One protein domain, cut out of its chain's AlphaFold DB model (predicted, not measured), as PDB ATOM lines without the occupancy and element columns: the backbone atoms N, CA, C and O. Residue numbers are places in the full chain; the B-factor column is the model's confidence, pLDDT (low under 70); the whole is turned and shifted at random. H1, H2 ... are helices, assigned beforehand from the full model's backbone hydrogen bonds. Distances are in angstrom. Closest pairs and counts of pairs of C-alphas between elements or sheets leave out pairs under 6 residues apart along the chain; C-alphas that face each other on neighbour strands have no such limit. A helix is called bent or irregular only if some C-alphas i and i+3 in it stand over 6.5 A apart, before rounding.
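Overview. This is residues 12 to 158 of the 158 residues of an uncharacterized protein of Nosema ceranae (strain BRL01) (UniProt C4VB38). One very long helix, H7, runs along one side of a small helical body and out beyond it, residues 134 to 158 sticking out as a free arm. H5 and H6 line its first part; H3 and H4 lie beyond these, with H1 and H2 packed on H3. The 147 printed residues hold seven named helices, H1 to H7 in chain order, and no named strand: all helix. The whole is loose, with a radius of gyration of the C-alphas of 20.7 A, and spans 73 by 43 by 21 A.

Along the chain. H7, residues 112 to 157, runs 67.2 A from C-alpha 112 at (-65.302, 8.300, 65.341) to C-alpha 157 at (-117.705, -16.446, 31.238). H6 is residues 93 to 109, 25.6 A; H5 76 to 87; H4 63 to 69; H3 43 to 56, 19.8 A; H2 29 to 36; H1 15 to 24. H1, H5 and, only just, H2 are irregular: C-alphas 16 and 19 are 8.2 A apart, 78 and 81 7.9 A, 30 and 33 6.54 A.

Arrangement. H5, H6 and H7 form an up and down bundle, each running against the one before. H7 touches H5 with residues 114 to 125 alone, closest C-alphas Pro 77 and Asp 114, 5.8 A. H6 and H7, a hairpin, only just touch, with 3 pairs of C-alphas within 8 A, the closest Leu 107 and Leu 115, 6.8 A. H3 touches H1 at Leu 18 and Phe 48, closest C-alphas 6.6 A, with residues 44 to 48 alone. H2 and H3 form a hairpin, closest C-alphas Arg 29 and Val 52, 6.6 A. H3 and H4, also a hairpin, only just touch, with 3 pairs within 8 A, closest C-alphas Ser 46 and Thr 67, 5.7 A. Every O i to N i+4 pair is within hydrogen-bond range in H3 and H4, against 1 of 6 in H1, with 5 of 7 O i to N i+3 pairs, 2 of 4 in H2, 6 of 8 in H5, 11 of 13 in H6 and 38 of 42 in H7.

Size, cuts and confidence. The C-alphas farthest apart, Asp 13 and Asn 158, are 73.1 A apart. The printed part has no cut and no long link; pLDDT is under 70 in residues 12 to 26 and 131 to 158.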
ATOM      1  N   LEU A  12     -74.352 -18.607  84.270       53.06
ATOM      2  CA  LEU A  12     -73.688 -17.313  84.102       53.06
ATOM      3  C   LEU A  12     -72.182 -17.432  83.819       53.06
ATOM      4  O   LEU A  12     -71.669 -16.638  83.037       53.06
ATOM      5  N   ASP A  13     -71.496 -18.418  84.400       56.44
ATOM      6  CA  ASP A  13     -70.058 -18.650  84.206       56.44
ATOM      7  C   ASP A  13     -69.761 -19.184  82.793       56.44
ATOM      8  O   ASP A  13     -68.678 -18.964  82.248       56.44
ATOM      9  N   ASP A  14     -70.758 -19.819  82.167       58.19
ATOM     10  CA  ASP A  14     -70.684 -20.371  80.816       58.19
ATOM     11  C   ASP A  14     -71.231 -19.417  79.738       58.19
ATOM     12  O   ASP A  14     -71.131 -19.725  78.553       58.19
ATOM     13  N   ILE A  15     -71.769 -18.240  80.094       60.59
ATOM     14  CA  ILE A  15     -72.295 -17.263  79.119       60.59
ATOM     15  C   ILE A  15     -71.245 -16.850  78.065       60.59
ATOM     16  O   ILE A  15     -71.571 -16.821  76.878       60.59
ATOM     17  N   PRO A  16     -69.978 -16.575  78.425       58.91
ATOM     18  CA  PRO A  16     -68.935 -16.303  77.431       58.91
ATOM     19  C   PRO A  16     -68.573 -17.522  76.563       58.91
ATOM     20  O   PRO A  16     -67.883 -17.378  75.559       58.91
ATOM     21  N   ARG A  17     -69.011 -18.723  76.962       64.44
ATOM     22  CA  ARG A  17     -68.718 -20.027  76.352       64.44
ATOM     23  C   ARG A  17     -69.984 -20.735  75.865       64.44
ATOM     24  O   ARG A  17     -69.986 -21.954  75.715       64.44
ATOM     25  N   LEU A  18     -71.063 -19.999  75.586       69.69
ATOM     26  CA  LEU A  18     -72.332 -20.586  75.129       69.69
ATOM     27  C   LEU A  18     -72.159 -21.463  73.881       69.69
ATOM     28  O   LEU A  18     -72.876 -22.444  73.714       69.69
ATOM     29  N   TYR A  19     -71.181 -21.151  73.031       61.84
ATOM     30  CA  TYR A  19     -70.842 -21.973  71.873       61.84
ATOM     31  C   TYR A  19     -70.175 -23.305  72.250       61.84
ATOM     32  O   TYR A  19     -70.488 -24.317  71.633       61.84
ATOM     33  N   ASP A  20     -69.382 -23.363  73.324       64.94
ATOM     34  CA  ASP A  20     -68.819 -24.621  73.842       64.94
ATOM     35  C   ASP A  20     -69.915 -25.548  74.402       64.94
ATOM     36  O   ASP A  20     -69.723 -26.761  74.509       64.94
ATOM     37  N   LEU A  21     -71.072 -24.992  74.786       62.59
ATOM     38  CA  LEU A  21     -72.237 -25.784  75.187       62.59
ATOM     39  C   LEU A  21     -72.906 -26.460  73.987       62.59
ATOM     40  O   LEU A  21     -73.508 -27.513  74.175       62.59
ATOM     41  N   VAL A  22     -72.789 -25.914  72.771       65.81
ATOM     42  CA  VAL A  22     -73.341 -26.546  71.558       65.81
ATOM     43  C   VAL A  22     -72.698 -27.913  71.332       65.81
ATOM     44  O   VAL A  22     -73.404 -28.882  71.077       65.81
ATOM     45  N   ASP A  23     -71.382 -28.012  71.519       64.56
ATOM     46  CA  ASP A  23     -70.639 -29.265  71.331       64.56
ATOM     47  C   ASP A  23     -70.865 -30.275  72.469       64.56
ATOM     48  O   ASP A  23     -70.701 -31.483  72.288       64.56
ATOM     49  N   LYS A  24     -71.246 -29.796  73.659       67.31
ATOM     50  CA  LYS A  24     -71.455 -30.632  74.854       67.31
ATOM     51  C   LYS A  24     -72.903 -31.085  75.034       67.31
ATOM     52  O   LYS A  24     -73.148 -32.102  75.683       67.31
ATOM     53  N   VAL A  25     -73.867 -30.339  74.502       65.62
ATOM     54  CA  VAL A  25     -75.296 -30.604  74.678       65.62
ATOM     55  C   VAL A  25     -75.845 -31.287  73.429       65.62
ATOM     56  O   VAL A  25     -75.776 -30.761  72.328       65.62
ATOM     57  N   ARG A  26     -76.467 -32.460  73.608       68.88
ATOM     58  CA  ARG A  26     -77.052 -33.250  72.506       68.88
ATOM     59  C   ARG A  26     -78.122 -32.489  71.705       68.88
ATOM     60  O   ARG A  26     -78.339 -32.802  70.539       68.88
ATOM     61  N   ASP A  27     -78.807 -31.537  72.338       82.06
ATOM     62  CA  ASP A  27     -79.790 -30.647  71.716       82.06
ATOM     63  C   ASP A  27     -79.756 -29.242  72.366       82.06
ATOM     64  O   ASP A  27     -80.274 -29.074  73.478       82.06
ATOM     65  N   PRO A  28     -79.180 -28.219  71.704       82.44
ATOM     66  CA  PRO A  28     -79.021 -26.877  72.273       82.44
ATOM     67  C   PRO A  28     -80.357 -26.167  72.545       82.44
ATOM     68  O   PRO A  28     -80.403 -25.236  73.349       82.44
ATOM     69  N   ARG A  29     -81.477 -26.638  71.976       85.56
ATOM     70  CA  ARG A  29     -82.814 -26.092  72.269       85.56
ATOM     71  C   ARG A  29     -83.212 -26.275  73.732       85.56
ATOM     72  O   ARG A  29     -83.945 -25.455  74.281       85.56
ATOM     73  N   GLN A  30     -82.710 -27.325  74.386       83.94
ATOM     74  CA  GLN A  30     -83.052 -27.640  75.777       83.94
ATOM     75  C   GLN A  30     -82.555 -26.575  76.761       83.94
ATOM     76  O   GLN A  30     -83.173 -26.357  77.804       83.94
ATOM     77  N   ILE A  31     -81.464 -25.882  76.426       83.50
ATOM     78  CA  ILE A  31     -80.908 -24.825  77.274       83.50
ATOM     79  C   ILE A  31     -81.488 -23.443  76.957       83.50
ATOM     80  O   ILE A  31     -81.471 -22.579  77.831       83.50
ATOM     81  N   CYS A  32     -82.101 -23.241  75.782       86.88
ATOM     82  CA  CYS A  32     -82.721 -21.966  75.403       86.88
ATOM     83  C   CYS A  32     -83.761 -21.492  76.422       86.88
ATOM     84  O   CYS A  32     -83.727 -20.331  76.817       86.88
ATOM     85  N   VAL A  33     -84.616 -22.386  76.935       83.88
ATOM     86  CA  VAL A  33     -85.624 -22.037  77.959       83.88
ATOM     87  C   VAL A  33     -84.970 -21.435  79.207       83.88
ATOM     88  O   VAL A  33     -85.458 -20.451  79.761       83.88
ATOM     89  N   LYS A  34     -83.824 -21.985  79.626       84.62
ATOM     90  CA  LYS A  34     -83.051 -21.469  80.765       84.62
ATOM     91  C   LYS A  34     -82.281 -20.194  80.428       84.62
ATOM     92  O   LYS A  34     -81.975 -19.448  81.350       84.62
ATOM     93  N   LEU A  35     -81.947 -19.951  79.162       88.25
ATOM     94  CA  LEU A  35     -81.217 -18.762  78.718       88.25
ATOM     95  C   LEU A  35     -82.128 -17.563  78.456       88.25
ATOM     96  O   LEU A  35     -81.687 -16.435  78.641       88.25
ATOM     97  N   LEU A  36     -83.402 -17.779  78.114       90.25
ATOM     98  CA  LEU A  36     -84.361 -16.698  77.859       90.25
ATOM     99  C   LEU A  36     -84.470 -15.712  79.035       90.25
ATOM    100  O   LEU A  36     -84.549 -14.507  78.814       90.25
ATOM    101  N   LYS A  37     -84.365 -16.181  80.289       89.75
ATOM    102  CA  LYS A  37     -84.352 -15.297  81.478       89.75
ATOM    103  C   LYS A  37     -83.148 -14.348  81.542       89.75
ATOM    104  O   LYS A  37     -83.205 -13.355  82.257       89.75
ATOM    105  N   TYR A  38     -82.074 -14.654  80.817       91.12
ATOM    106  CA  TYR A  38     -80.863 -13.839  80.722       91.12
ATOM    107  C   TYR A  38     -80.765 -13.085  79.399       91.12
ATOM    108  O   TYR A  38     -79.772 -12.404  79.170       91.12
ATOM    109  N   HIS A  39     -81.760 -13.204  78.514       92.81
ATOM    110  CA  HIS A  39     -81.708 -12.567  77.202       92.81
ATOM    111  C   HIS A  39     -81.634 -11.046  77.326       92.81
ATOM    112  O   HIS A  39     -80.830 -10.416  76.649       92.81
ATOM    113  N   LYS A  40     -82.404 -10.449  78.239       92.50
ATOM    114  CA  LYS A  40     -82.341  -9.009  78.497       92.50
ATOM    115  C   LYS A  40     -81.016  -8.628  79.165       92.50
ATOM    116  O   LYS A  40     -80.680  -9.131  80.232       92.50
ATOM    117  N   GLY A  41     -80.314  -7.675  78.564       87.88
ATOM    118  CA  GLY A  41     -79.005  -7.195  78.996       87.88
ATOM    119  C   GLY A  41     -77.831  -8.048  78.508       87.88
ATOM    120  O   GLY A  41     -76.706  -7.788  78.926       87.88
ATOM    121  N   ASN A  42     -78.054  -9.053  77.649       91.00
ATOM    122  CA  ASN A  42     -76.993  -9.971  77.240       91.00
ATOM    123  C   ASN A  42     -76.995 -10.291  75.738       91.00
ATOM    124  O   ASN A  42     -77.779 -11.102  75.239       91.00
ATOM    125  N   ILE A  43     -76.055  -9.680  75.013       92.12
ATOM    126  CA  ILE A  43     -75.916  -9.869  73.565       92.12
ATOM    127  C   ILE A  43     -75.370 -11.256  73.188       92.12
ATOM    128  O   ILE A  43     -75.691 -11.759  72.116       92.12
ATOM    129  N   GLU A  44     -74.605 -11.918  74.060       91.00
ATOM    130  CA  GLU A  44     -74.120 -13.281  73.794       91.00
ATOM    131  C   GLU A  44     -75.272 -14.288  73.838       91.00
ATOM    132  O   GLU A  44     -75.362 -15.179  72.993       91.00
ATOM    133  N   VAL A  45     -76.237 -14.075  74.738       92.75
ATOM    134  CA  VAL A  45     -77.492 -14.836  74.733       92.75
ATOM    135  C   VAL A  45     -78.279 -14.576  73.445       92.75
ATOM    136  O   VAL A  45     -78.764 -15.533  72.846       92.75
ATOM    137  N   SER A  46     -78.361 -13.327  72.959       94.62
ATOM    138  CA  SER A  46     -78.983 -13.031  71.655       94.62
ATOM    139  C   SER A  46     -78.343 -13.818  70.511       94.62
ATOM    140  O   SER A  46     -79.060 -14.381  69.687       94.62
ATOM    141  N   LYS A  47     -77.008 -13.876  70.455       92.62
ATOM    142  CA  LYS A  47     -76.276 -14.613  69.415       92.62
ATOM    143  C   LYS A  47     -76.524 -16.117  69.486       92.62
ATOM    144  O   LYS A  47     -76.757 -16.745  68.456       92.62
ATOM    145  N   PHE A  48     -76.514 -16.685  70.691       91.75
ATOM    146  CA  PHE A  48     -76.790 -18.106  70.888       91.75
ATOM    147  C   PHE A  48     -78.226 -18.464  70.499       91.75
ATOM    148  O   PHE A  48     -78.453 -19.420  69.761       91.75
ATOM    149  N   LEU A  49     -79.204 -17.677  70.955       93.12
ATOM    150  CA  LEU A  49     -80.600 -17.877  70.579       93.12
ATOM    151  C   LEU A  49     -80.771 -17.744  69.061       93.12
ATOM    152  O   LEU A  49     -81.384 -18.620  68.466       93.12
ATOM    153  N   TYR A  50     -80.158 -16.743  68.422       92.94
ATOM    154  CA  TYR A  50     -80.170 -16.602  66.961       92.94
ATOM    155  C   TYR A  50     -79.591 -17.823  66.240       92.94
ATOM    156  O   TYR A  50     -80.191 -18.306  65.281       92.94
ATOM    157  N   TYR A  51     -78.460 -18.356  66.713       90.44
ATOM    158  CA  TYR A  51     -77.893 -19.598  66.187       90.44
ATOM    159  C   TYR A  51     -78.919 -20.736  66.250       90.44
ATOM    160  O   TYR A  51     -79.194 -21.373  65.235       90.44
ATOM    161  N   VAL A  52     -79.553 -20.941  67.408       91.38
ATOM    162  CA  VAL A  52     -80.559 -22.000  67.565       91.38
ATOM    163  C   VAL A  52     -81.782 -21.761  66.672       91.38
ATOM    164  O   VAL A  52     -82.245 -22.709  66.042       91.38
ATOM    165  N   MET A  53     -82.270 -20.519  66.562       91.44
ATOM    166  CA  MET A  53     -83.391 -20.172  65.678       91.44
ATOM    167  C   MET A  53     -83.091 -20.563  64.231       91.44
ATOM    168  O   MET A  53     -83.888 -21.241  63.592       91.44
ATOM    169  N   VAL A  54     -81.917 -20.173  63.725       89.31
ATOM    170  CA  VAL A  54     -81.535 -20.394  62.324       89.31
ATOM    171  C   VAL A  54     -81.216 -21.860  62.039       89.31
ATOM    172  O   VAL A  54     -81.541 -22.353  60.962       89.31
ATOM    173  N   THR A  55     -80.557 -22.560  62.962       89.31
ATOM    174  CA  THR A  55     -80.133 -23.951  62.747       89.31
ATOM    175  C   THR A  55     -81.279 -24.946  62.913       89.31
ATOM    176  O   THR A  55     -81.291 -25.966  62.227       89.31
ATOM    177  N   TYR A  56     -82.228 -24.670  63.808       89.31
ATOM    178  CA  TYR A  56     -83.273 -25.625  64.181       89.31
ATOM    179  C   TYR A  56     -84.693 -25.177  63.823       89.31
ATOM    180  O   TYR A  56     -85.628 -25.891  64.183       89.31
ATOM    181  N   ASP A  57     -84.845 -24.043  63.131       89.06
ATOM    182  CA  ASP A  57     -86.133 -23.487  62.696       89.06
ATOM    183  C   ASP A  57     -87.112 -23.316  63.872       89.06
ATOM    184  O   ASP A  57     -88.212 -23.867  63.912       89.06
ATOM    185  N   VAL A  58     -86.643 -22.615  64.906       90.50
ATOM    186  CA  VAL A  58     -87.402 -22.349  66.134       90.50
ATOM    187  C   VAL A  58     -87.582 -20.850  66.288       90.50
ATOM    188  O   VAL A  58     -86.623 -20.100  66.135       90.50
ATOM    189  N   ASP A  59     -88.777 -20.426  66.684       90.00
ATOM    190  CA  ASP A  59     -89.058 -19.031  67.007       90.00
ATOM    191  C   ASP A  59     -89.044 -18.784  68.517       90.00
ATOM    192  O   ASP A  59     -89.618 -19.542  69.305       90.00
ATOM    193  N   PHE A  60     -88.426 -17.673  68.921       91.00
ATOM    194  CA  PHE A  60     -88.496 -17.164  70.289       91.00
ATOM    195  C   PHE A  60     -89.348 -15.884  70.323       91.00
ATOM    196  O   PHE A  60     -89.040 -14.930  69.599       91.00
ATOM    197  N   PRO A  61     -90.402 -15.825  71.161       90.31
ATOM    198  CA  PRO A  61     -91.196 -14.614  71.342       90.31
ATOM    199  C   PRO A  61     -90.322 -13.423  71.735       90.31
ATOM    200  O   PRO A  61     -89.374 -13.570  72.504       90.31
ATOM    201  N   ASP A  62     -90.637 -12.248  71.189       92.25
ATOM    202  CA  ASP A  62     -89.960 -10.978  71.488       92.25
ATOM    203  C   ASP A  62     -88.439 -10.981  71.254       92.25
ATOM    204  O   ASP A  62     -87.726 -10.097  71.741       92.25
ATOM    205  N   PHE A  63     -87.923 -11.944  70.479       94.94
ATOM    206  CA  PHE A  63     -86.488 -12.107  70.270       94.94
ATOM    207  C   PHE A  63     -85.834 -10.842  69.711       94.94
ATOM    208  O   PHE A  63     -84.817 -10.371  70.230       94.94
ATOM    209  N   TYR A  64     -86.428 -10.284  68.656       95.06
ATOM    210  CA  TYR A  64     -85.915  -9.090  67.991       95.06
ATOM    211  C   TYR A  64     -85.992  -7.865  68.896       95.06
ATOM    212  O   TYR A  64     -85.056  -7.073  68.922       95.06
ATOM    213  N   ASP A  65     -87.063  -7.719  69.667       95.06
ATOM    214  CA  ASP A  65     -87.225  -6.576  70.558       95.06
ATOM    215  C   ASP A  65     -86.247  -6.648  71.724       95.06
ATOM    216  O   ASP A  65     -85.577  -5.663  72.030       95.06
ATOM    217  N   THR A  66     -86.080  -7.821  72.326       95.75
ATOM    218  CA  THR A  66     -85.131  -8.016  73.425       95.75
ATOM    219  C   THR A  66     -83.687  -7.880  72.944       95.75
ATOM    220  O   THR A  66     -82.885  -7.216  73.596       95.75
ATOM    221  N   THR A  67     -83.363  -8.410  71.762       96.31
ATOM    222  CA  THR A  67     -82.033  -8.239  71.156       96.31
ATOM    223  C   THR A  67     -81.729  -6.778  70.851       96.31
ATOM    224  O   THR A  67     -80.607  -6.344  71.091       96.31
ATOM    225  N   LEU A  68     -82.720  -5.995  70.414       95.44
ATOM    226  CA  LEU A  68     -82.543  -4.562  70.181       95.44
ATOM    227  C   LEU A  68     -82.161  -3.821  71.472       95.44
ATOM    228  O   LEU A  68     -81.261  -2.992  71.448       95.44
ATOM    229  N   HIS A  69     -82.775  -4.171  72.608       93.94
ATOM    230  CA  HIS A  69     -82.449  -3.586  73.917       93.94
ATOM    231  C   HIS A  69     -81.039  -3.933  74.422       93.94
ATOM    232  O   HIS A  69     -80.533  -3.265  75.320       93.94
ATOM    233  N   ASN A  70     -80.408  -4.974  73.875       94.56
ATOM    234  CA  ASN A  70     -79.037  -5.363  74.221       94.56
ATOM    235  C   ASN A  70     -77.984  -4.572  73.429       94.56
ATOM    236  O   ASN A  70     -76.784  -4.654  73.719       94.56
ATOM    237  N   ILE A  71     -78.419  -3.833  72.408       93.94
ATOM    238  CA  ILE A  71     -77.565  -2.982  71.591       93.94
ATOM    239  C   ILE A  71     -77.459  -1.631  72.295       93.94
ATOM    240  O   ILE A  71     -78.446  -0.957  72.544       93.94
ATOM    241  N   THR A  72     -76.240  -1.243  72.626       92.62
ATOM    242  CA  THR A  72     -75.895   0.019  73.287       92.62
ATOM    243  C   THR A  72     -74.728   0.645  72.534       92.62
ATOM    244  O   THR A  72     -74.113  -0.023  71.701       92.62
ATOM    245  N   VAL A  73     -74.382   1.895  72.842       90.50
ATOM    246  CA  VAL A  73     -73.209   2.576  72.264       90.50
ATOM    247  C   VAL A  73     -71.939   1.720  72.403       90.50
ATOM    248  O   VAL A  73     -71.189   1.573  71.442       90.50
ATOM    249  N   ASP A  74     -71.754   1.059  73.550       90.06
ATOM    250  CA  ASP A  74     -70.560   0.255  73.843       90.06
ATOM    251  C   ASP A  74     -70.565  -1.137  73.192       90.06
ATOM    252  O   ASP A  74     -69.510  -1.723  72.918       90.06
ATOM    253  N   THR A  75     -71.753  -1.714  72.990       91.12
ATOM    254  CA  THR A  75     -71.897  -3.070  72.440       91.12
ATOM    255  C   THR A  75     -72.056  -3.067  70.926       91.12
ATOM    256  O   THR A  75     -71.653  -4.036  70.284       91.12
ATOM    257  N   LEU A  76     -72.590  -1.999  70.335       91.25
ATOM    258  CA  LEU A  76     -72.896  -1.910  68.910       91.25
ATOM    259  C   LEU A  76     -71.669  -2.157  68.010       91.25
ATOM    260  O   LEU A  76     -71.763  -3.063  67.180       91.25
ATOM    261  N   PRO A  77     -70.507  -1.489  68.180       90.25
ATOM    262  CA  PRO A  77     -69.359  -1.702  67.290       90.25
ATOM    263  C   PRO A  77     -68.866  -3.154  67.290       90.25
ATOM    264  O   PRO A  77     -68.630  -3.753  66.245       90.25
ATOM    265  N   LYS A  78     -68.807  -3.773  68.474       90.50
ATOM    266  CA  LYS A  78     -68.341  -5.159  68.660       90.50
ATOM    267  C   LYS A  78     -69.296  -6.198  68.074       90.50
ATOM    268  O   LYS A  78     -68.902  -7.337  67.842       90.50
ATOM    269  N   ASN A  79     -70.558  -5.825  67.869       91.69
ATOM    270  CA  ASN A  79     -71.628  -6.732  67.461       91.69
ATOM    271  C   ASN A  79     -72.253  -6.349  66.116       91.69
ATOM    272  O   ASN A  79     -73.248  -6.949  65.712       91.69
ATOM    273  N   ILE A  80     -71.673  -5.388  65.393       90.75
ATOM    274  CA  ILE A  80     -72.267  -4.855  64.168       90.75
ATOM    275  C   ILE A  80     -72.418  -5.914  63.069       90.75
ATOM    276  O   ILE A  80     -73.424  -5.937  62.364       90.75
ATOM    277  N   TYR A  81     -71.476  -6.853  62.966       90.12
ATOM    278  CA  TYR A  81     -71.569  -7.964  62.018       90.12
ATOM    279  C   TYR A  81     -72.671  -8.958  62.384       90.12
ATOM    280  O   TYR A  81     -73.402  -9.403  61.504       90.12
ATOM    281  N   PHE A  82     -72.860  -9.244  63.674       91.69
ATOM    282  CA  PHE A  82     -73.997 -10.042  64.130       91.69
ATOM    283  C   PHE A  82     -75.325  -9.349  63.790       91.69
ATOM    284  O   PHE A  82     -76.236  -9.980  63.263       91.69
ATOM    285  N   ILE A  83     -75.420  -8.035  64.015       91.94
ATOM    286  CA  ILE A  83     -76.605  -7.247  63.648       91.94
ATOM    287  C   ILE A  83     -76.830  -7.287  62.131       91.94
ATOM    288  O   ILE A  83     -77.954  -7.488  61.680       91.94
ATOM    289  N   LYS A  84     -75.770  -7.160  61.327       90.06
ATOM    290  CA  LYS A  84     -75.849  -7.312  59.870       90.06
ATOM    291  C   LYS A  84     -76.421  -8.668  59.474       90.06
ATOM    292  O   LYS A  84     -77.306  -8.727  58.627       90.06
ATOM    293  N   GLU A  85     -75.914  -9.751  60.055       90.31
ATOM    294  CA  GLU A  85     -76.397 -11.106  59.781       90.31
ATOM    295  C   GLU A  85     -77.867 -11.270  60.166       90.31
ATOM    296  O   GLU A  85     -78.651 -11.762  59.353       90.31
ATOM    297  N   LEU A  86     -78.241 -10.790  61.354       91.19
ATOM    298  CA  LEU A  86     -79.612 -10.783  61.853       91.19
ATOM    299  C   LEU A  86     -80.563 -10.086  60.870       91.19
ATOM    300  O   LEU A  86     -81.611 -10.630  60.526       91.19
ATOM    301  N   LEU A  87     -80.178  -8.906  60.378       89.06
ATOM    302  CA  LEU A  87     -80.970  -8.110  59.435       89.06
ATOM    303  C   LEU A  87     -80.905  -8.623  57.988       89.06
ATOM    304  O   LEU A  87     -81.689  -8.200  57.137       89.06
ATOM    305  N   ASN A  88     -79.990  -9.550  57.697       81.56
ATOM    306  CA  ASN A  88     -79.844 -10.162  56.383       81.56
ATOM    307  C   ASN A  88     -80.689 -11.425  56.181       81.56
ATOM    308  O   ASN A  88     -80.716 -11.957  55.067       81.56
ATOM    309  N   LYS A  89     -81.413 -11.886  57.196       77.69
ATOM    310  CA  LYS A  89     -82.386 -12.971  57.042       77.69
ATOM    311  C   LYS A  89     -83.714 -12.474  56.477       77.69
ATOM    312  O   LYS A  89     -83.924 -11.272  56.321       77.69
ATOM    313  N   ASP A  90     -84.573 -13.421  56.110       77.94
ATOM    314  CA  ASP A  90     -85.947 -13.134  55.702       77.94
ATOM    315  C   ASP A  90     -86.752 -12.723  56.939       77.94
ATOM    316  O   ASP A  90     -87.336 -13.545  57.640       77.94
ATOM    317  N   ILE A  91     -86.654 -11.441  57.282       84.06
ATOM    318  CA  ILE A  91     -87.312 -10.846  58.439       84.06
ATOM    319  C   ILE A  91     -88.186  -9.683  57.986       84.06
ATOM    320  O   ILE A  91     -87.940  -9.044  56.959       84.06
ATOM    321  N   SER A  92     -89.212  -9.378  58.781       86.69
ATOM    322  CA  SER A  92     -90.140  -8.291  58.472       86.69
ATOM    323  C   SER A  92     -89.409  -6.961  58.277       86.69
ATOM    324  O   SER A  92     -88.609  -6.542  59.117       86.69
ATOM    325  N   ILE A  93     -89.754  -6.241  57.206       83.44
ATOM    326  CA  ILE A  93     -89.195  -4.916  56.910       83.44
ATOM    327  C   ILE A  93     -89.395  -3.931  58.071       83.44
ATOM    328  O   ILE A  93     -88.540  -3.079  58.298       83.44
ATOM    329  N   CYS A  94     -90.475  -4.083  58.844       86.94
ATOM    330  CA  CYS A  94     -90.746  -3.266  60.025       86.94
ATOM    331  C   CYS A  94     -89.691  -3.477  61.120       86.94
ATOM    332  O   CYS A  94     -89.278  -2.515  61.762       86.94
ATOM    333  N   ILE A  95     -89.225  -4.719  61.308       90.44
ATOM    334  CA  ILE A  95     -88.155  -5.043  62.261       90.44
ATOM    335  C   ILE A  95     -86.850  -4.406  61.788       90.44
ATOM    336  O   ILE A  95     -86.175  -3.747  62.574       90.44
ATOM    337  N   ILE A  96     -86.530  -4.532  60.494       89.31
ATOM    338  CA  ILE A  96     -85.314  -3.931  59.935       89.31
ATOM    339  C   ILE A  96     -85.321  -2.412  60.132       89.31
ATOM    340  O   ILE A  96     -84.337  -1.851  60.603       89.31
ATOM    341  N   GLN A  97     -86.436  -1.742  59.826       87.00
ATOM    342  CA  GLN A  97     -86.565  -0.297  60.032       87.00
ATOM    343  C   GLN A  97     -86.390   0.090  61.501       87.00
ATOM    344  O   GLN A  97     -85.616   0.994  61.791       87.00
ATOM    345  N   LYS A  98     -87.027  -0.640  62.424       92.00
ATOM    346  CA  LYS A  98     -86.891  -0.406  63.868       92.00
ATOM    347  C   LYS A  98     -85.431  -0.486  64.329       92.00
ATOM    348  O   LYS A  98     -84.996   0.346  65.119       92.00
ATOM    349  N   TYR A  99     -84.671  -1.455  63.820       93.69
ATOM    350  CA  TYR A  99     -83.242  -1.585  64.110       93.69
ATOM    351  C   TYR A  99     -82.423  -0.436  63.526       93.69
ATOM    352  O   TYR A  99     -81.578   0.117  64.222       93.69
ATOM    353  N   LEU A 100     -82.671  -0.065  62.268       90.25
ATOM    354  CA  LEU A 100     -81.961   1.040  61.627       90.25
ATOM    355  C   LEU A 100     -82.193   2.361  62.361       90.25
ATOM    356  O   LEU A 100     -81.225   3.044  62.679       90.25
ATOM    357  N   ASP A 101     -83.447   2.686  62.678       90.25
ATOM    358  CA  ASP A 101     -83.799   3.915  63.393       90.25
ATOM    359  C   ASP A 101     -83.119   3.960  64.769       90.25
ATOM    360  O   ASP A 101     -82.554   4.979  65.164       90.25
ATOM    361  N   TYR A 102     -83.113   2.832  65.485       92.00
ATOM    362  CA  TYR A 102     -82.443   2.723  66.777       92.00
ATOM    363  C   TYR A 102     -80.924   2.908  66.666       92.00
ATOM    364  O   TYR A 102     -80.347   3.694  67.413       92.00
ATOM    365  N   ILE A 103     -80.274   2.233  65.715       90.56
ATOM    366  CA  ILE A 103     -78.822   2.326  65.520       90.56
ATOM    367  C   ILE A 103     -78.419   3.742  65.107       90.56
ATOM    368  O   ILE A 103     -77.443   4.253  65.642       90.56
ATOM    369  N   ILE A 104     -79.178   4.393  64.218       88.25
ATOM    370  CA  ILE A 104     -78.938   5.786  63.810       88.25
ATOM    371  C   ILE A 104     -78.937   6.717  65.025       88.25
ATOM    372  O   ILE A 104     -78.065   7.577  65.120       88.25
ATOM    373  N   ASN A 105     -79.859   6.520  65.972       88.38
ATOM    374  CA  ASN A 105     -79.880   7.313  67.200       88.38
ATOM    375  C   ASN A 105     -78.635   7.073  68.064       88.38
ATOM    376  O   ASN A 105     -78.112   8.023  68.637       88.38
ATOM    377  N   LEU A 106     -78.125   5.837  68.114       88.56
ATOM    378  CA  LEU A 106     -76.890   5.527  68.838       88.56
ATOM    379  C   LEU A 106     -75.642   6.129  68.179       88.56
ATOM    380  O   LEU A 106     -74.670   6.397  68.879       88.56
ATOM    381  N   LEU A 107     -75.645   6.364  66.859       85.12
ATOM    382  CA  LEU A 107     -74.473   6.890  66.143       85.12
ATOM    383  C   LEU A 107     -74.005   8.254  66.650       85.12
ATOM    384  O   LEU A 107     -72.828   8.573  66.501       85.12
ATOM    385  N   LEU A 108     -74.911   9.051  67.220       80.81
ATOM    386  CA  LEU A 108     -74.595  10.382  67.738       80.81
ATOM    387  C   LEU A 108     -73.604  10.335  68.910       80.81
ATOM    388  O   LEU A 108     -72.891  11.311  69.133       80.81
ATOM    389  N   ASP A 109     -73.528   9.194  69.597       83.81
ATOM    390  CA  ASP A 109     -72.761   9.011  70.828       83.81
ATOM    391  C   ASP A 109     -71.552   8.065  70.655       83.81
ATOM    392  O   ASP A 109     -70.827   7.794  71.613       83.81
ATOM    393  N   ILE A 110     -71.312   7.544  69.443       81.62
ATOM    394  CA  ILE A 110     -70.235   6.579  69.153       81.62
ATOM    395  C   ILE A 110     -68.913   7.286  68.826       81.62
ATOM    396  O   ILE A 110     -68.873   8.349  68.207       81.62
ATOM    397  N   SER A 111     -67.797   6.650  69.197       80.81
ATOM    398  CA  SER A 111     -66.451   7.106  68.839       80.81
ATOM    399  C   SER A 111     -66.241   7.141  67.312       80.81
ATOM    400  O   SER A 111     -66.688   6.256  66.583       80.81
ATOM    401  N   THR A 112     -65.505   8.129  66.795       74.94
ATOM    402  CA  THR A 112     -65.302   8.300  65.341       74.94
ATOM    403  C   THR A 112     -64.678   7.076  64.654       74.94
ATOM    404  O   THR A 112     -64.960   6.820  63.485       74.94
ATOM    405  N   LEU A 113     -63.828   6.316  65.355       72.94
ATOM    406  CA  LEU A 113     -63.156   5.140  64.794       72.94
ATOM    407  C   LEU A 113     -64.128   3.967  64.613       72.94
ATOM    408  O   LEU A 113     -64.115   3.303  63.579       72.94
ATOM    409  N   ASP A 114     -65.014   3.765  65.585       79.62
ATOM    410  CA  ASP A 114     -66.053   2.739  65.528       79.62
ATOM    411  C   ASP A 114     -67.160   3.108  64.529       79.62
ATOM    412  O   ASP A 114     -67.700   2.238  63.841       79.62
ATOM    413  N   LEU A 115     -67.449   4.405  64.391       80.81
ATOM    414  CA  LEU A 115     -68.493   4.940  63.518       80.81
ATOM    415  C   LEU A 115     -68.348   4.488  62.058       80.81
ATOM    416  O   LEU A 115     -69.352   4.154  61.431       80.81
ATOM    417  N   ILE A 116     -67.124   4.430  61.520       82.88
ATOM    418  CA  ILE A 116     -66.878   4.008  60.128       82.88
ATOM    419  C   ILE A 116     -67.393   2.581  59.902       82.88
ATOM    420  O   ILE A 116     -68.163   2.339  58.974       82.88
ATOM    421  N   SER A 117     -67.036   1.655  60.797       81.44
ATOM    422  CA  SER A 117     -67.445   0.249  60.690       81.44
ATOM    423  C   SER A 117     -68.964   0.072  60.775       81.44
ATOM    424  O   SER A 117     -69.545  -0.767  60.083       81.44
ATOM    425  N   VAL A 118     -69.622   0.904  61.589       84.06
ATOM    426  CA  VAL A 118     -71.077   0.891  61.740       84.06
ATOM    427  C   VAL A 118     -71.763   1.451  60.497       84.06
ATOM    428  O   VAL A 118     -72.717   0.847  60.005       84.06
ATOM    429  N   LEU A 119     -71.265   2.560  59.946       86.31
ATOM    430  CA  LEU A 119     -71.814   3.167  58.733       86.31
ATOM    431  C   LEU A 119     -71.713   2.235  57.521       86.31
ATOM    432  O   LEU A 119     -72.697   2.102  56.793       86.31
ATOM    433  N   ASP A 120     -70.584   1.548  57.337       84.75
ATOM    434  CA  ASP A 120     -70.405   0.595  56.233       84.75
ATOM    435  C   ASP A 120     -71.464  -0.515  56.264       84.75
ATOM    436  O   ASP A 120     -72.072  -0.855  55.244       84.75
ATOM    437  N   VAL A 121     -71.751  -1.048  57.454       83.56
ATOM    438  CA  VAL A 121     -72.794  -2.062  57.630       83.56
ATOM    439  C   VAL A 121     -74.190  -1.492  57.386       83.56
ATOM    440  O   VAL A 121     -75.010  -2.146  56.738       83.56
ATOM    441  N   LEU A 122     -74.479  -0.279  57.862       85.31
ATOM    442  CA  LEU A 122     -75.781   0.356  57.645       85.31
ATOM    443  C   LEU A 122     -76.059   0.607  56.162       85.31
ATOM    444  O   LEU A 122     -77.177   0.364  55.705       85.31
ATOM    445  N   VAL A 123     -75.054   1.051  55.402       85.56
ATOM    446  CA  VAL A 123     -75.174   1.259  53.950       85.56
ATOM    447  C   VAL A 123     -75.517  -0.049  53.240       85.56
ATOM    448  O   VAL A 123     -76.380  -0.062  52.357       85.56
ATOM    449  N   ASP A 124     -74.893  -1.154  53.644       83.75
ATOM    450  CA  ASP A 124     -75.158  -2.476  53.081       83.75
ATOM    451  C   ASP A 124     -76.592  -2.954  53.381       83.75
ATOM    452  O   ASP A 124     -77.365  -3.262  52.467       83.75
ATOM    453  N   VAL A 125     -77.012  -2.896  54.653       82.81
ATOM    454  CA  VAL A 125     -78.381  -3.260  55.070       82.81
ATOM    455  C   VAL A 125     -79.422  -2.391  54.355       82.81
ATOM    456  O   VAL A 125     -80.417  -2.901  53.831       82.81
ATOM    457  N   TYR A 126     -79.192  -1.080  54.267       81.00
ATOM    458  CA  TYR A 126     -80.108  -0.155  53.601       81.00
ATOM    459  C   TYR A 126     -80.219  -0.420  52.094       81.00
ATOM    460  O   TYR A 126     -81.316  -0.380  51.522       81.00
ATOM    461  N   SER A 127     -79.099  -0.737  51.441       80.25
ATOM    462  CA  SER A 127     -79.068  -1.072  50.015       80.25
ATOM    463  C   SER A 127     -79.942  -2.285  49.710       80.25
ATOM    464  O   SER A 127     -80.714  -2.264  48.748       80.25
ATOM    465  N   LYS A 128     -79.924  -3.297  50.581       73.12
ATOM    466  CA  LYS A 128     -80.791  -4.472  50.462       73.12
ATOM    467  C   LYS A 128     -82.277  -4.131  50.603       73.12
ATOM    468  O   LYS A 128     -83.084  -4.557  49.776       73.12
ATOM    469  N   ILE A 129     -82.655  -3.320  51.593       71.81
ATOM    470  CA  ILE A 129     -84.053  -2.877  51.767       71.81
ATOM    471  C   ILE A 129     -84.548  -2.137  50.525       71.81
ATOM    472  O   ILE A 129     -85.690  -2.320  50.097       71.81
ATOM    473  N   LYS A 130     -83.698  -1.296  49.928       70.25
ATOM    474  CA  LYS A 130     -84.036  -0.551  48.712       70.25
ATOM    475  C   LYS A 130     -84.346  -1.485  47.540       70.25
ATOM    476  O   LYS A 130     -85.288  -1.207  46.798       70.25
ATOM    477  N   VAL A 131     -83.599  -2.582  47.396       66.25
ATOM    478  CA  VAL A 131     -83.875  -3.630  46.399       66.25
ATOM    479  C   VAL A 131     -85.223  -4.293  46.685       66.25
ATOM    480  O   VAL A 131     -86.102  -4.250  45.829       66.25
ATOM    481  N   LEU A 132     -85.456  -4.756  47.917       62.06
ATOM    482  CA  LEU A 132     -86.720  -5.400  48.306       62.06
ATOM    483  C   LEU A 132     -87.945  -4.498  48.072       62.06
ATOM    484  O   LEU A 132     -88.974  -4.948  47.573       62.06
ATOM    485  N   ARG A 133     -87.842  -3.198  48.383       62.16
ATOM    486  CA  ARG A 133     -88.915  -2.222  48.119       62.16
ATOM    487  C   ARG A 133     -89.166  -2.018  46.630       62.16
ATOM    488  O   ARG A 133     -90.318  -1.845  46.232       62.16
ATOM    489  N   ARG A 134     -88.108  -1.999  45.816       59.72
ATOM    490  CA  ARG A 134     -88.221  -1.867  44.361       59.72
ATOM    491  C   ARG A 134     -88.921  -3.085  43.771       59.72
ATOM    492  O   ARG A 134     -89.849  -2.905  42.985       59.72
ATOM    493  N   ASP A 135     -88.537  -4.278  44.203       59.53
ATOM    494  CA  ASP A 135     -89.129  -5.529  43.733       59.53
ATOM    495  C   ASP A 135     -90.598  -5.617  44.159       59.53
ATOM    496  O   ASP A 135     -91.471  -5.853  43.326       59.53
ATOM    497  N   TYR A 136     -90.924  -5.281  45.413       59.16
ATOM    498  CA  TYR A 136     -92.313  -5.229  45.883       59.16
ATOM    499  C   TYR A 136     -93.166  -4.201  45.119       59.16
ATOM    500  O   TYR A 136     -94.324  -4.458  44.788       59.16
ATOM    501  N   ALA A 137     -92.606  -3.032  44.786       55.38
ATOM    502  CA  ALA A 137     -93.294  -2.042  43.959       55.38
ATOM    503  C   ALA A 137     -93.557  -2.566  42.537       55.38
ATOM    504  O   ALA A 137     -94.638  -2.332  41.995       55.38
ATOM    505  N   GLN A 138     -92.609  -3.305  41.953       54.78
ATOM    506  CA  GLN A 138     -92.779  -3.957  40.653       54.78
ATOM    507  C   GLN A 138     -93.845  -5.061  40.705       54.78
ATOM    508  O   GLN A 138     -94.735  -5.075  39.856       54.78
ATOM    509  N   PHE A 139     -93.842  -5.911  41.736       52.44
ATOM    510  CA  PHE A 139     -94.886  -6.920  41.953       52.44
ATOM    511  C   PHE A 139     -96.275  -6.296  42.120       52.44
ATOM    512  O   PHE A 139     -97.233  -6.741  41.492       52.44
ATOM    513  N   ARG A 140     -96.396  -5.199  42.876       52.72
ATOM    514  CA  ARG A 140     -97.670  -4.484  43.052       52.72
ATOM    515  C   ARG A 140     -98.182  -3.853  41.751       52.72
ATOM    516  O   ARG A 140     -99.394  -3.758  41.545       52.72
ATOM    517  N   ILE A 141     -97.287  -3.403  40.868       57.66
ATOM    518  CA  ILE A 141     -97.652  -2.938  39.519       57.66
ATOM    519  C   ILE A 141     -98.175  -4.118  38.685       57.66
ATOM    520  O   ILE A 141     -99.206  -3.985  38.021       57.66
ATOM    521  N   LEU A 142     -97.530  -5.283  38.775       50.75
ATOM    522  CA  LEU A 142     -97.966  -6.502  38.093       50.75
ATOM    523  C   LEU A 142     -99.337  -6.996  38.601       50.75
ATOM    524  O   LEU A 142    -100.221  -7.266  37.787       50.75
ATOM    525  N   GLU A 143     -99.598  -7.011  39.910       51.00
ATOM    526  CA  GLU A 143    -100.925  -7.336  40.470       51.00
ATOM    527  C   GLU A 143    -102.026  -6.369  40.000       51.00
ATOM    528  O   GLU A 143    -103.120  -6.776  39.593       51.00
ATOM    529  N   LYS A 144    -101.736  -5.062  39.969       54.16
ATOM    530  CA  LYS A 144    -102.682  -4.061  39.449       54.16
ATOM    531  C   LYS A 144    -102.934  -4.209  37.950       54.16
ATOM    532  O   LYS A 144    -104.042  -3.932  37.505       54.16
ATOM    533  N   SER A 145    -101.950  -4.663  37.176       50.97
ATOM    534  CA  SER A 145    -102.106  -4.924  35.736       50.97
ATOM    535  C   SER A 145    -102.831  -6.237  35.409       50.97
ATOM    536  O   SER A 145    -103.406  -6.363  34.330       50.97
ATOM    537  N   THR A 146    -102.877  -7.194  36.342       50.97
ATOM    538  CA  THR A 146    -103.586  -8.480  36.179       50.97
ATOM    539  C   THR A 146    -105.026  -8.444  36.699       50.97
ATOM    540  O   THR A 146    -105.864  -9.231  36.251       50.97
ATOM    541  N   THR A 147    -105.370  -7.482  37.563       53.69
ATOM    542  CA  THR A 147    -106.751  -7.250  38.036       53.69
ATOM    543  C   THR A 147    -107.746  -6.977  36.881       53.69
ATOM    544  O   THR A 147    -108.783  -7.642  36.830       53.69
ATOM    545  N   PRO A 148    -107.430  -6.137  35.869       56.28
ATOM    546  CA  PRO A 148    -108.282  -5.941  34.691       56.28
ATOM    547  C   PRO A 148    -108.426  -7.198  33.828       56.28
ATOM    548  O   PRO A 148    -109.455  -7.382  33.183       56.28
ATOM    549  N   VAL A 149    -107.416  -8.077  33.800       50.22
ATOM    550  CA  VAL A 149    -107.470  -9.344  33.051       50.22
ATOM    551  C   VAL A 149    -108.420 -10.323  33.741       50.22
ATOM    552  O   VAL A 149    -109.266 -10.916  33.077       50.22
ATOM    553  N   ARG A 150    -108.367 -10.429  35.076       50.03
ATOM    554  CA  ARG A 150    -109.309 -11.241  35.870       50.03
ATOM    555  C   ARG A 150    -110.763 -10.780  35.715       50.03
ATOM    556  O   ARG A 150    -111.652 -11.620  35.600       50.03
ATOM    557  N   GLU A 151    -111.012  -9.471  35.677       54.19
ATOM    558  CA  GLU A 151    -112.358  -8.928  35.438       54.19
ATOM    559  C   GLU A 151    -112.824  -9.092  33.985       54.19
ATOM    560  O   GLU A 151    -113.994  -9.394  33.745       54.19
ATOM    561  N   ARG A 152    -111.914  -8.967  33.009       49.91
ATOM    562  CA  ARG A 152    -112.215  -9.244  31.595       49.91
ATOM    563  C   ARG A 152    -112.550 -10.715  31.355       49.91
ATOM    564  O   ARG A 152    -113.495 -10.987  30.630       49.91
ATOM    565  N   VAL A 153    -111.855 -11.652  32.004       46.88
ATOM    566  CA  VAL A 153    -112.164 -13.091  31.916       46.88
ATOM    567  C   VAL A 153    -113.511 -13.417  32.578       46.88
ATOM    568  O   VAL A 153    -114.292 -14.170  32.009       46.88
ATOM    569  N   LYS A 154    -113.858 -12.790  33.713       48.19
ATOM    570  CA  LYS A 154    -115.196 -12.941  34.325       48.19
ATOM    571  C   LYS A 154    -116.336 -12.411  33.445       48.19
ATOM    572  O   LYS A 154    -117.416 -12.983  33.475       48.19
ATOM    573  N   LYS A 155    -116.101 -11.359  32.653       50.25
ATOM    574  CA  LYS A 155    -117.069 -10.841  31.664       50.25
ATOM    575  C   LYS A 155    -117.232 -11.714  30.418       50.25
ATOM    576  O   LYS A 155    -118.169 -11.488  29.671       50.25
ATOM    577  N   ILE A 156    -116.309 -12.640  30.163       50.84
ATOM    578  CA  ILE A 156    -116.371 -13.563  29.017       50.84
ATOM    579  C   ILE A 156    -117.077 -14.876  29.407       50.84
ATOM    580  O   ILE A 156    -117.551 -15.596  28.536       50.84
ATOM    581  N   ILE A 157    -117.145 -15.190  30.706       49.06
ATOM    582  CA  ILE A 157    -117.705 -16.446  31.238       49.06
ATOM    583  C   ILE A 157    -119.170 -16.290  31.720       49.06
ATOM    584  O   ILE A 157    -119.830 -17.298  31.959       49.06
ATOM    585  N   ASN A 158    -119.699 -15.063  31.805       39.78
ATOM    586  CA  ASN A 158    -121.120 -14.761  32.056       39.78
ATOM    587  C   ASN A 158    -121.762 -14.143  30.815       39.78
ATOM    588  O   ASN A 158    -122.969 -14.387  30.610       39.78
TER     589      ASN A 158